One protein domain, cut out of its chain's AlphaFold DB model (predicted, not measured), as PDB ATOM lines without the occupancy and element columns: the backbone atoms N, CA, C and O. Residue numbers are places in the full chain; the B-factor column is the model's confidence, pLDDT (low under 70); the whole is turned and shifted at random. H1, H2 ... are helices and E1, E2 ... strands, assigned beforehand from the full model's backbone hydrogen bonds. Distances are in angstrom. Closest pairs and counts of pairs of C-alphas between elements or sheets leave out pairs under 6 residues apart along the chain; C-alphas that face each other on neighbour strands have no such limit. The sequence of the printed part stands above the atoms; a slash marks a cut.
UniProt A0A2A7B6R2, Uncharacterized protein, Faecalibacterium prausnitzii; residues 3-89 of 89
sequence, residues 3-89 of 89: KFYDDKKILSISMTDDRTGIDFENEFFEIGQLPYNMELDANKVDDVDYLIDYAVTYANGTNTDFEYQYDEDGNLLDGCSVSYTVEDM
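This is residues 3 to 89 of the 89 residues of an uncharacterized protein of Faecalibacterium prausnitzii (UniProt A0A2A7B6R2). Two long antiparallel strands, E2 and E4, make a narrow ribbon with helix H2 lying along one face; the short strands E1 and E3 widen the sheet at one end, and the loop of residues 60 to 79 reaches past its other end. The 87 printed residues hold E1, E2, H1, E3, H2, E4 in chain order, with sheet order E3, E1, E2, E4, mixed. The class is mixed, helices and strands, with 40 residues in named elements, under half. The whole is only just compact, close to loose, with a radius of gyration of the C-alphas of 14.0 A, and a rod spanning 48 by 21 by 21 A.

E1, residues 3 to 5, begins at C-alpha 3 (132.158, 122.732, 178.414). E2, residues 9 to 17, is 25.9 A long. H1 is residues 25 to 28 and E3 residues 42 to 44. H2, residues 48 to 59, is 16.9 A long. E4, residues 80 to 88, is 26.4 A long and ends at C-alpha 88 (128.344, 119.856, 190.629).

E1 and E2 form a hairpin, with N 4 and O 11 2.8 A apart. E2 and E4 are antiparallel at 170 degrees, with N 12 and O 85 2.9 A apart. E3 and E1 are parallel at 39 degrees, with N 43 and O 3 2.9 A apart. Residues 36 to 37 pair antiparallel with 42 to 43 of E3. H2 is on the sheet at a height of 8.8 A, over E2 and E4, along the strands at 13 degrees to E2 on the local plane; its closest C-alphas to E4 are Ala 59 and Cys 80, 4.9 A. E3, H2 and E4 form a split strand-helix-strand unit, two strands of one sheet that are not neighbours with a helix between them along the chain; E1 and E2 are between them in the sheet, and the crossover is right-handed. H1 only grazes the sheet and is apart from H2. Every O i to N i+4 pair in H2 is within hydrogen-bond range; H1 is too short for one, and its one O i to N i+3 pair is not within range.

The C-alphas farthest apart are those of Glu 39 and Glu 72, 48.2 A. The printed part has no cut; the links H1 to E3 and H2 to E4 are long. No printed residue is under 70 in pLDDT.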
ATOM      1  N   LYS A   3     132.082 123.232 177.047       97.88
ATOM      2  CA  LYS A   3     132.158 122.732 178.414       97.88
ATOM      3  C   LYS A   3     133.559 122.842 178.992       97.88
ATOM      4  O   LYS A   3     134.551 122.528 178.328       97.88
ATOM      5  N   PHE A   4     133.604 123.215 180.259       98.19
ATOM      6  CA  PHE A   4     134.792 123.277 181.093       98.19
ATOM      7  C   PHE A   4     134.533 122.531 182.393       98.19
ATOM      8  O   PHE A   4     133.387 122.411 182.819       98.19
ATOM      9  N   TYR A   5     135.577 122.022 183.033       98.31
ATOM     10  CA  TYR A   5     135.443 121.407 184.347       98.31
ATOM     11  C   TYR A   5     136.669 121.677 185.214       98.31
ATOM     12  O   TYR A   5     137.802 121.693 184.723       98.31
ATOM     13  N   ASP A   6     136.429 121.852 186.509       96.69
ATOM     14  CA  ASP A   6     137.456 121.830 187.547       96.69
ATOM     15  C   ASP A   6     137.350 120.508 188.334       96.69
ATOM     16  O   ASP A   6     136.967 119.486 187.768       96.69
ATOM     17  N   ASP A   7     137.821 120.430 189.578       94.88
ATOM     18  CA  ASP A   7     137.721 119.197 190.385       94.88
ATOM     19  C   ASP A   7     136.362 119.021 191.089       94.88
ATOM     20  O   ASP A   7     136.166 118.044 191.812       94.88
ATOM     21  N   LYS A   8     135.444 119.979 190.937       96.31
ATOM     22  CA  LYS A   8     134.195 120.085 191.701       96.31
ATOM     23  C   LYS A   8     132.966 120.296 190.826       96.31
ATOM     24  O   LYS A   8     131.874 119.940 191.252       96.31
ATOM     25  N   LYS A   9     133.119 120.928 189.665       97.81
ATOM     26  CA  LYS A   9     132.021 121.437 188.848       97.81
ATOM     27  C   LYS A   9     132.296 121.258 187.362       97.81
ATOM     28  O   LYS A   9     133.441 121.295 186.910       97.81
ATOM     29  N   ILE A  10     131.213 121.168 186.599       98.12
ATOM     30  CA  ILE A  10     131.184 121.279 185.144       98.12
ATOM     31  C   ILE A  10     130.424 122.555 184.783       98.12
ATOM     32  O   ILE A  10     129.292 122.775 185.210       98.12
ATOM     33  N   LEU A  11     131.054 123.391 183.972       98.31
ATOM     34  CA  LEU A  11     130.488 124.581 183.358       98.31
ATOM     35  C   LEU A  11     130.158 124.274 181.898       98.31
ATOM     36  O   LEU A  11     131.002 123.756 181.177       98.31
ATOM     37  N   SER A  12     128.974 124.660 181.436       98.19
ATOM     38  CA  SER A  12     128.651 124.793 180.013       98.19
ATOM     39  C   SER A  12     128.357 126.259 179.730       98.19
ATOM     40  O   SER A  12     127.435 126.805 180.327       98.19
ATOM     41  N   ILE A  13     129.123 126.900 178.850       98.19
ATOM     42  CA  ILE A  13     129.049 128.344 178.581       98.19
ATOM     43  C   ILE A  13     128.997 128.628 177.080       98.19
ATOM     44  O   ILE A  13     129.573 127.899 176.277       98.19
ATOM     45  N   SER A  14     128.279 129.674 176.689       97.81
ATOM     46  CA  SER A  14     128.247 130.229 175.336       97.81
ATOM     47  C   SER A  14     128.379 131.742 175.411       97.81
ATOM     48  O   SER A  14     127.811 132.376 176.308       97.81
ATOM     49  N   MET A  15     129.174 132.284 174.493       97.56
ATOM     50  CA  MET A  15     129.403 133.714 174.331       97.56
ATOM     51  C   MET A  15     129.077 134.067 172.888       97.56
ATOM     52  O   MET A  15     129.780 133.632 171.978       97.56
ATOM     53  N   THR A  16     128.016 134.840 172.684       97.44
ATOM     54  CA  THR A  16     127.489 135.167 171.357       97.44
ATOM     55  C   THR A  16     127.683 136.657 171.088       97.44
ATOM     56  O   THR A  16     127.214 137.486 171.865       97.44
ATOM     57  N   ASP A  17     128.362 137.018 169.996       94.44
ATOM     58  CA  ASP A  17     128.468 138.421 169.564       94.44
ATOM     59  C   ASP A  17     127.082 138.919 169.124       94.44
ATOM     60  O   ASP A  17     126.451 138.334 168.240       94.44
ATOM     61  N   ASP A  18     126.602 140.008 169.727       92.44
ATOM     62  CA  ASP A  18     125.216 140.462 169.550       92.44
ATOM     63  C   ASP A  18     124.940 141.028 168.145       92.44
ATOM     64  O   ASP A  18     123.787 141.153 167.726       92.44
ATOM     65  N   ARG A  19     125.988 141.378 167.387       90.50
ATOM     66  CA  ARG A  19     125.869 141.974 166.047       90.50
ATOM     67  C   ARG A  19     125.784 140.909 164.968       90.50
ATOM     68  O   ARG A  19     125.099 141.092 163.962       90.50
ATOM     69  N   THR A  20     126.527 139.825 165.151       92.56
ATOM     70  CA  THR A  20     126.678 138.748 164.168       92.56
ATOM     71  C   THR A  20     125.881 137.500 164.534       92.56
ATOM     72  O   THR A  20     125.542 136.721 163.642       92.56
ATOM     73  N   GLY A  21     125.558 137.313 165.817       94.31
ATOM     74  CA  GLY A  21     124.946 136.098 166.351       94.31
ATOM     75  C   GLY A  21     125.894 134.895 166.361       94.31
ATOM     76  O   GLY A  21     125.423 133.761 166.415       94.31
ATOM     77  N   ILE A  22     127.205 135.122 166.232       95.25
ATOM     78  CA  ILE A  22     128.213 134.064 166.163       95.25
ATOM     79  C   ILE A  22     128.743 133.772 167.566       95.25
ATOM     80  O   ILE A  22     129.140 134.682 168.294       95.25
ATOM     81  N   ASP A  23     128.768 132.486 167.905       96.75
ATOM     82  CA  ASP A  23     129.395 131.965 169.116       96.75
ATOM     83  C   ASP A  23     130.922 132.001 168.982       96.75
ATOM     84  O   ASP A  23     131.476 131.493 168.003       96.75
ATOM     85  N   PHE A  24     131.599 132.579 169.972       96.00
ATOM     86  CA  PHE A  24     133.052 132.768 169.967       96.00
ATOM     87  C   PHE A  24     133.739 132.268 171.248       96.00
ATOM     88  O   PHE A  24     134.945 132.464 171.409       96.00
ATOM     89  N   GLU A  25     133.025 131.570 172.145       96.44
ATOM     90  CA  GLU A  25     133.592 131.106 173.424       96.44
ATOM     91  C   GLU A  25     134.842 130.223 173.252       96.44
ATOM     92  O   GLU A  25     135.751 130.254 174.076       96.44
ATOM     93  N   ASN A  26     134.929 129.461 172.158       94.88
ATOM     94  CA  ASN A  26     136.072 128.585 171.891       94.88
ATOM     95  C   ASN A  26     137.368 129.364 171.654       94.88
ATOM     96  O   ASN A  26     138.432 128.957 172.122       94.88
ATOM     97  N   GLU A  27     137.269 130.459 170.904       95.06
ATOM     98  CA  GLU A  27     138.397 131.337 170.606       95.06
ATOM     99  C   GLU A  27     138.721 132.199 171.823       95.06
ATOM    100  O   GLU A  27     139.886 132.319 172.188       95.06
ATOM    101  N   PHE A  28     137.691 132.715 172.498       94.81
ATOM    102  CA  PHE A  28     137.835 133.541 173.695       94.81
ATOM    103  C   PHE A  28     138.581 132.832 174.831       94.81
ATOM    104  O   PHE A  28     139.437 133.432 175.473       94.81
ATOM    105  N   PHE A  29     138.278 131.553 175.064       95.62
ATOM    106  CA  PHE A  29     138.926 130.745 176.102       95.62
ATOM    107  C   PHE A  29     140.131 129.941 175.603       95.62
ATOM    108  O   PHE A  29     140.643 129.099 176.337       95.62
ATOM    109  N   GLU A  30     140.562 130.154 174.355       94.81
ATOM    110  CA  GLU A  30     141.719 129.482 173.751       94.81
ATOM    111  C   GLU A  30     141.709 127.951 173.941       94.81
ATOM    112  O   GLU A  30     142.735 127.329 174.234       94.81
ATOM    113  N   ILE A  31     140.548 127.306 173.752       92.94
ATOM    114  CA  ILE A  31     140.345 125.904 174.176       92.94
ATOM    115  C   ILE A  31     141.303 124.902 173.523       92.94
ATOM    116  O   ILE A  31     141.536 123.824 174.063       92.94
ATOM    117  N   GLY A  32     141.903 125.259 172.383       90.94
ATOM    118  CA  GLY A  32     142.917 124.449 171.707       90.94
ATOM    119  C   GLY A  32     144.197 124.234 172.527       90.94
ATOM    120  O   GLY A  32     144.999 123.375 172.165       90.94
ATOM    121  N   GLN A  33     144.393 124.989 173.611       93.19
ATOM    122  CA  GLN A  33     145.523 124.846 174.532       93.19
ATOM    123  C   GLN A  33     145.176 124.051 175.801       93.19
ATOM    124  O   GLN A  33     146.072 123.735 176.586       93.19
ATOM    125  N   LEU A  34     143.901 123.713 176.011       95.62
ATOM    126  CA  LEU A  34     143.432 123.085 177.243       95.62
ATOM    127  C   LEU A  34     143.416 121.550 177.143       95.62
ATOM    128  O   LEU A  34     143.114 120.990 176.086       95.62
ATOM    129  N   PRO A  35     143.704 120.829 178.243       96.94
ATOM    130  CA  PRO A  35     143.508 119.386 178.289       96.94
ATOM    131  C   PRO A  35     142.023 119.039 178.151       96.94
ATOM    132  O   PRO A  35     141.195 119.550 178.898       96.94
ATOM    133  N   TYR A  36     141.681 118.117 177.256       96.94
ATOM    134  CA  TYR A  36     140.293 117.722 177.015       96.94
ATOM    135  C   TYR A  36     139.977 116.341 177.605       96.94
ATOM    136  O   TYR A  36     140.731 115.380 177.420       96.94
ATOM    137  N   ASN A  37     138.849 116.233 178.309       96.81
ATOM    138  CA  ASN A  37     138.318 114.984 178.845       96.81
ATOM    139  C   ASN A  37     137.180 114.475 177.953       96.81
ATOM    140  O   ASN A  37     136.109 115.074 177.899       96.81
ATOM    141  N   MET A  38     137.407 113.339 177.288       96.00
ATOM    142  CA  MET A  38     136.430 112.728 176.380       96.00
ATOM    143  C   MET A  38     135.185 112.168 177.085       96.00
ATOM    144  O   MET A  38     134.140 112.075 176.453       96.00
ATOM    145  N   GLU A  39     135.277 111.763 178.355       96.00
ATOM    146  CA  GLU A  39     134.137 111.199 179.096       96.00
ATOM    147  C   GLU A  39     133.157 112.288 179.531       96.00
ATOM    148  O   GLU A  39     131.945 112.104 179.449       96.00
ATOM    149  N   LEU A  40     133.690 113.430 179.966       94.94
ATOM    150  CA  LEU A  40     132.897 114.597 180.359       94.94
ATOM    151  C   LEU A  40     132.533 115.496 179.172       94.94
ATOM    152  O   LEU A  40     131.684 116.375 179.314       94.94
ATOM    153  N   ASP A  41     133.173 115.278 178.017       95.94
ATOM    154  CA  ASP A  41     133.103 116.159 176.850       95.94
ATOM    155  C   ASP A  41     133.438 117.616 177.229       95.94
ATOM    156  O   ASP A  41     132.721 118.548 176.881       95.94
ATOM    157  N   ALA A  42     134.500 117.808 178.022       97.06
ATOM    158  CA  ALA A  42     134.819 119.090 178.656       97.06
ATOM    159  C   ALA A  42     136.330 119.367 178.739       97.06
ATOM    160  O   ALA A  42     137.145 118.452 178.894       97.06
ATOM    161  N   ASN A  43     136.704 120.646 178.683       98.00
ATOM    162  CA  ASN A  43     138.083 121.120 178.826       98.00
ATOM    163  C   ASN A  43     138.445 121.339 180.303       98.00
ATOM    164  O   ASN A  43     137.682 121.950 181.050       98.00
ATOM    165  N   LYS A  44     139.607 120.849 180.741       97.56
ATOM    166  CA  LYS A  44     140.085 121.020 182.116       97.56
ATOM    167  C   LYS A  44     140.585 122.442 182.321       97.56
ATOM    168  O   LYS A  44     141.381 122.936 181.524       97.56
ATOM    169  N   VAL A  45     140.169 123.038 183.428       97.44
ATOM    170  CA  VAL A  45     140.582 124.368 183.883       97.44
ATOM    171  C   VAL A  45     140.833 124.347 185.388       97.44
ATOM    172  O   VAL A  45     140.450 123.393 186.071       97.44
ATOM    173  N   ASP A  46     141.495 125.386 185.893       96.44
ATOM    174  CA  ASP A  46     141.809 125.496 187.321       96.44
ATOM    175  C   ASP A  46     140.579 125.886 188.155       96.44
ATOM    176  O   ASP A  46     140.409 125.392 189.269       96.44
ATOM    177  N   ASP A  47     139.722 126.756 187.614       97.06
ATOM    178  CA  ASP A  47     138.555 127.299 188.307       97.06
ATOM    179  C   ASP A  47     137.454 127.648 187.293       97.06
ATOM    180  O   ASP A  47     137.652 128.493 186.412       97.06
ATOM    181  N   VAL A  48     136.295 126.985 187.390       97.00
ATOM    182  CA  VAL A  48     135.171 127.290 186.489       97.00
ATOM    183  C   VAL A  48     134.461 128.593 186.843       97.00
ATOM    184  O   VAL A  48     133.945 129.251 185.942       97.00
ATOM    185  N   ASP A  49     134.437 128.985 188.119       97.31
ATOM    186  CA  ASP A  49     133.775 130.216 188.555       97.31
ATOM    187  C   ASP A  49     134.538 131.434 188.004       97.31
ATOM    188  O   ASP A  49     133.924 132.395 187.539       97.31
ATOM    189  N   TYR A  50     135.873 131.343 187.926       96.44
ATOM    190  CA  TYR A  50     136.700 132.360 187.271       96.44
ATOM    191  C   TYR A  50     136.321 132.578 185.797       96.44
ATOM    192  O   TYR A  50     136.226 133.720 185.355       96.44
ATOM    193  N   LEU A  51     136.079 131.514 185.020       97.12
ATOM    194  CA  LEU A  51     135.704 131.640 183.602       97.12
ATOM    195  C   LEU A  51     134.350 132.327 183.422       97.12
ATOM    196  O   LEU A  51     134.179 133.112 182.489       97.12
ATOM    197  N   ILE A  52     133.403 132.035 184.316       97.62
ATOM    198  CA  ILE A  52     132.093 132.689 184.333       97.62
ATOM    199  C   ILE A  52     132.282 134.182 184.584       97.62
ATOM    200  O   ILE A  52     131.812 134.993 183.786       97.62
ATOM    201  N   ASP A  53     133.003 134.547 185.645       97.50
ATOM    202  CA  ASP A  53     133.264 135.947 185.985       97.50
ATOM    203  C   ASP A  53     134.002 136.663 184.848       97.50
ATOM    204  O   ASP A  53     133.641 137.781 184.476       97.50
ATOM    205  N   TYR A  54     134.984 136.006 184.230       97.06
ATOM    206  CA  TYR A  54     135.759 136.553 183.120       97.06
ATOM    207  C   TYR A  54     134.884 136.839 181.886       97.06
ATOM    208  O   TYR A  54     134.940 137.941 181.335       97.06
ATOM    209  N   ALA A  55     134.011 135.904 181.495       97.06
ATOM    210  CA  ALA A  55     133.072 136.099 180.389       97.06
ATOM    211  C   ALA A  55     131.980 137.133 180.697       97.06
ATOM    212  O   ALA A  55     131.664 137.971 179.854       97.06
ATOM    213  N   VAL A  56     131.407 137.103 181.902       96.69
ATOM    214  CA  VAL A  56     130.338 138.029 182.308       96.69
ATOM    215  C   VAL A  56     130.868 139.458 182.404       96.69
ATOM    216  O   VAL A  56     130.228 140.392 181.919       96.69
ATOM    217  N   THR A  57     132.045 139.655 183.000       95.81
ATOM    218  CA  THR A  57     132.677 140.981 183.045       95.81
ATOM    219  C   THR A  57     133.065 141.457 181.651       95.81
ATOM    220  O   THR A  57     132.949 142.657 181.389       95.81
ATOM    221  N   TYR A  58     133.452 140.539 180.751       95.12
ATOM    222  CA  TYR A  58     133.723 140.864 179.355       95.12
ATOM    223  C   TYR A  58     132.477 141.403 178.649       95.12
ATOM    224  O   TYR A  58     132.498 142.508 178.113       95.12
ATOM    225  N   ALA A  59     131.375 140.657 178.716       94.38
ATOM    226  CA  ALA A  59     130.106 141.030 178.100       94.38
ATOM    227  C   ALA A  59     129.527 142.339 178.648       94.38
ATOM    228  O   ALA A  59     128.946 143.128 177.909       94.38
ATOM    229  N   ASN A  60     129.743 142.611 179.937       92.19
ATOM    230  CA  ASN A  60     129.312 143.856 180.568       92.19
ATOM    231  C   ASN A  60     130.264 145.040 180.316       92.19
ATOM    232  O   ASN A  60     130.008 146.134 180.817       92.19
ATOM    233  N   GLY A  61     131.376 144.847 179.598       92.12
ATOM    234  CA  GLY A  61     132.349 145.910 179.350       92.12
ATOM    235  C   GLY A  61     133.088 146.377 180.608       92.12
ATOM    236  O   GLY A  61     133.414 147.551 180.733       92.12
ATOM    237  N   THR A  62     133.284 145.498 181.592       93.06
ATOM    238  CA  THR A  62     133.915 145.836 182.889       93.06
ATOM    239  C   THR A  62     135.205 145.069 183.153       93.06
ATOM    240  O   THR A  62     135.887 145.343 184.140       93.06
ATOM    241  N   ASN A  63     135.551 144.116 182.285       92.94
ATOM    242  CA  ASN A  63     136.777 143.344 182.406       92.94
ATOM    243  C   ASN A  63     137.989 144.213 182.042       92.94
ATOM    244  O   ASN A  63     138.126 144.682 180.918       92.94
ATOM    245  N   THR A  64     138.885 144.434 183.000       91.88
ATOM    246  CA  THR A  64     140.015 145.359 182.842       91.88
ATOM    247  C   THR A  64     141.079 144.897 181.852       91.88
ATOM    248  O   THR A  64     141.962 145.684 181.516       91.88
ATOM    249  N   ASP A  65     141.008 143.648 181.395       92.94
ATOM    250  CA  ASP A  65     141.959 143.088 180.438       92.94
ATOM    251  C   ASP A  65     141.669 143.538 178.995       92.94
ATOM    252  O   ASP A  65     142.505 143.356 178.108       92.94
ATOM    253  N   PHE A  66     140.513 144.168 178.759       91.19
ATOM    254  CA  PHE A  66     140.076 144.628 177.446       91.19
ATOM    255  C   PHE A  66     139.812 146.135 177.433       91.19
ATOM    256  O   PHE A  66     139.333 146.725 178.402       91.19
ATOM    257  N   GLU A  67     140.087 146.761 176.290       92.06
ATOM    258  CA  GLU A  67     139.673 148.135 176.024       92.06
ATOM    259  C   GLU A  67     138.314 148.135 175.318       92.06
ATOM    260  O   GLU A  67     138.170 147.588 174.224       92.06
ATOM    261  N   TYR A  68     137.321 148.774 175.936       90.56
ATOM    262  CA  TYR A  68     135.959 148.844 175.414       90.56
ATOM    263  C   TYR A  68     135.663 150.169 174.730       90.56
ATOM    264  O   TYR A  68     136.154 151.228 175.127       90.56
ATOM    265  N   GLN A  69     134.790 150.105 173.730       91.38
ATOM    266  CA  GLN A  69     134.244 151.281 173.071       91.38
ATOM    267  C   GLN A  69     132.749 151.381 173.347       91.38
ATOM    268  O   GLN A  69     132.027 150.381 173.323       91.38
ATOM    269  N   TYR A  70     132.301 152.611 173.584       90.81
ATOM    270  CA  TYR A  70     130.915 152.931 173.887       90.81
ATOM    271  C   TYR A  70     130.388 153.960 172.890       90.81
ATOM    272  O   TYR A  70     131.152 154.792 172.391       90.81
ATOM    273  N   ASP A  71     129.094 153.896 172.595       89.25
ATOM    274  CA  ASP A  71     128.405 154.928 171.823       89.25
ATOM    275  C   ASP A  71     128.169 156.208 172.657       89.25
ATOM    276  O   ASP A  71     128.534 156.297 173.833       89.25
ATOM    277  N   GLU A  72     127.569 157.232 172.041       92.50
ATOM    278  CA  GLU A  72     127.264 158.506 172.715       92.50
ATOM    279  C   GLU A  72     126.249 158.358 173.867       92.50
ATOM    280  O   GLU A  72     126.199 159.213 174.753       92.50
ATOM    281  N   ASP A  73     125.477 157.267 173.877       91.06
ATOM    282  CA  ASP A  73     124.477 156.932 174.893       91.06
ATOM    283  C   ASP A  73     125.055 156.046 176.019       91.06
ATOM    284  O   ASP A  73     124.369 155.762 177.005       91.06
ATOM    285  N   GLY A  74     126.329 155.649 175.916       86.00
ATOM    286  CA  GLY A  74     127.035 154.827 176.898       86.00
ATOM    287  C   GLY A  74     126.810 153.319 176.754       86.00
ATOM    288  O   GLY A  74     127.134 152.577 177.682       86.00
ATOM    289  N   ASN A  75     126.276 152.845 175.626       86.75
ATOM    290  CA  ASN A  75     126.132 151.416 175.349       86.75
ATOM    291  C   ASN A  75     127.409 150.846 174.734       86.75
ATOM    292  O   ASN A  75     128.086 151.513 173.951       86.75
ATOM    293  N   LEU A  76     127.713 149.590 175.058       89.00
ATOM    294  CA  LEU A  76     128.853 148.878 174.489       89.00
ATOM    295  C   LEU A  76     128.659 148.685 172.976       89.00
ATOM    296  O   LEU A  76     127.642 148.143 172.545       89.00
ATOM    297  N   LEU A  77     129.645 149.094 172.174       86.38
ATOM    298  CA  LEU A  77     129.593 148.933 170.715       86.38
ATOM    299  C   LEU A  77     129.815 147.477 170.275       86.38
ATOM    300  O   LEU A  77     129.222 147.028 169.294       86.38
ATOM    301  N   ASP A  78     130.643 146.742 171.016       83.94
ATOM    302  CA  ASP A  78     130.978 145.335 170.776       83.94
ATOM    303  C   ASP A  78     130.274 144.425 171.799       83.94
ATOM    304  O   ASP A  78     130.906 143.645 172.509       83.94
ATOM    305  N   GLY A  79     128.950 144.577 171.907       86.88
ATOM    306  CA  GLY A  79     128.092 143.782 172.790       86.88
ATOM    307  C   GLY A  79     128.226 142.271 172.584       86.88
ATOM    308  O   GLY A  79     128.340 141.782 171.455       86.88
ATOM    309  N   CYS A  80     128.186 141.531 173.689       93.62
ATOM    310  CA  CYS A  80     128.102 140.078 173.701       93.62
ATOM    311  C   CYS A  80     127.086 139.627 174.752       93.62
ATOM    312  O   CYS A  80     127.024 140.174 175.854       93.62
ATOM    313  N   SER A  81     126.351 138.569 174.428       95.75
ATOM    314  CA  SER A  81     125.484 137.853 175.354       95.75
ATOM    315  C   SER A  81     126.175 136.598 175.888       95.75
ATOM    316  O   SER A  81     126.701 135.789 175.123       95.75
ATOM    317  N   VAL A  82     126.115 136.393 177.207       97.56
ATOM    318  CA  VAL A  82     126.660 135.200 177.875       97.56
ATOM    319  C   VAL A  82     125.526 134.362 178.443       97.56
ATOM    320  O   VAL A  82     124.679 134.856 179.186       97.56
ATOM    321  N   SER A  83     125.539 133.070 178.130       97.88
ATOM    322  CA  SER A  83     124.634 132.076 178.705       97.88
ATOM    323  C   SER A  83     125.450 130.928 179.273       97.88
ATOM    324  O   SER A  83     126.361 130.435 178.608       97.88
ATOM    325  N   TYR A  84     125.142 130.494 180.494       98.06
ATOM    326  CA  TYR A  84     125.864 129.395 181.119       98.06
ATOM    327  C   TYR A  84     125.011 128.572 182.083       98.06
ATOM    328  O   TYR A  84     124.011 129.040 182.628       98.06
ATOM    329  N   THR A  85     125.445 127.336 182.313       98.12
ATOM    330  CA  THR A  85     124.933 126.429 183.343       98.12
ATOM    331  C   THR A  85     126.094 125.805 184.105       98.12
ATOM    332  O   THR A  85     127.122 125.489 183.505       98.12
ATOM    333  N   VAL A  86     125.916 125.601 185.409       97.62
ATOM    334  CA  VAL A  86     126.901 124.954 186.287       97.62
ATOM    335  C   VAL A  86     126.266 123.733 186.934       97.62
ATOM    336  O   VAL A  86     125.146 123.812 187.443       97.62
ATOM    337  N   GLU A  87     126.991 122.623 186.916       97.12
ATOM    338  CA  GLU A  87     126.615 121.351 187.528       97.12
ATOM    339  C   GLU A  87     127.726 120.915 188.492       97.12
ATOM    340  O   GLU A  87     128.903 120.994 188.145       97.12
ATOM    341  N   ASP A  88     127.381 120.468 189.700       95.25
ATOM    342  CA  ASP A  88     128.344 119.856 190.629       95.25
ATOM    343  C   ASP A  88     128.719 118.427 190.173       95.25
ATOM    344  O   ASP A  88     127.902 117.734 189.557       95.25
ATOM    345  N   MET A  89     129.943 117.985 190.492       87.25
ATOM    346  CA  MET A  89     130.495 116.656 190.166       87.25
ATOM    347  C   MET A  89     130.444 115.654 191.324       87.25
ATOM    348  O   MET A  89     130.575 116.063 192.500       87.25
TER     349      MET A  89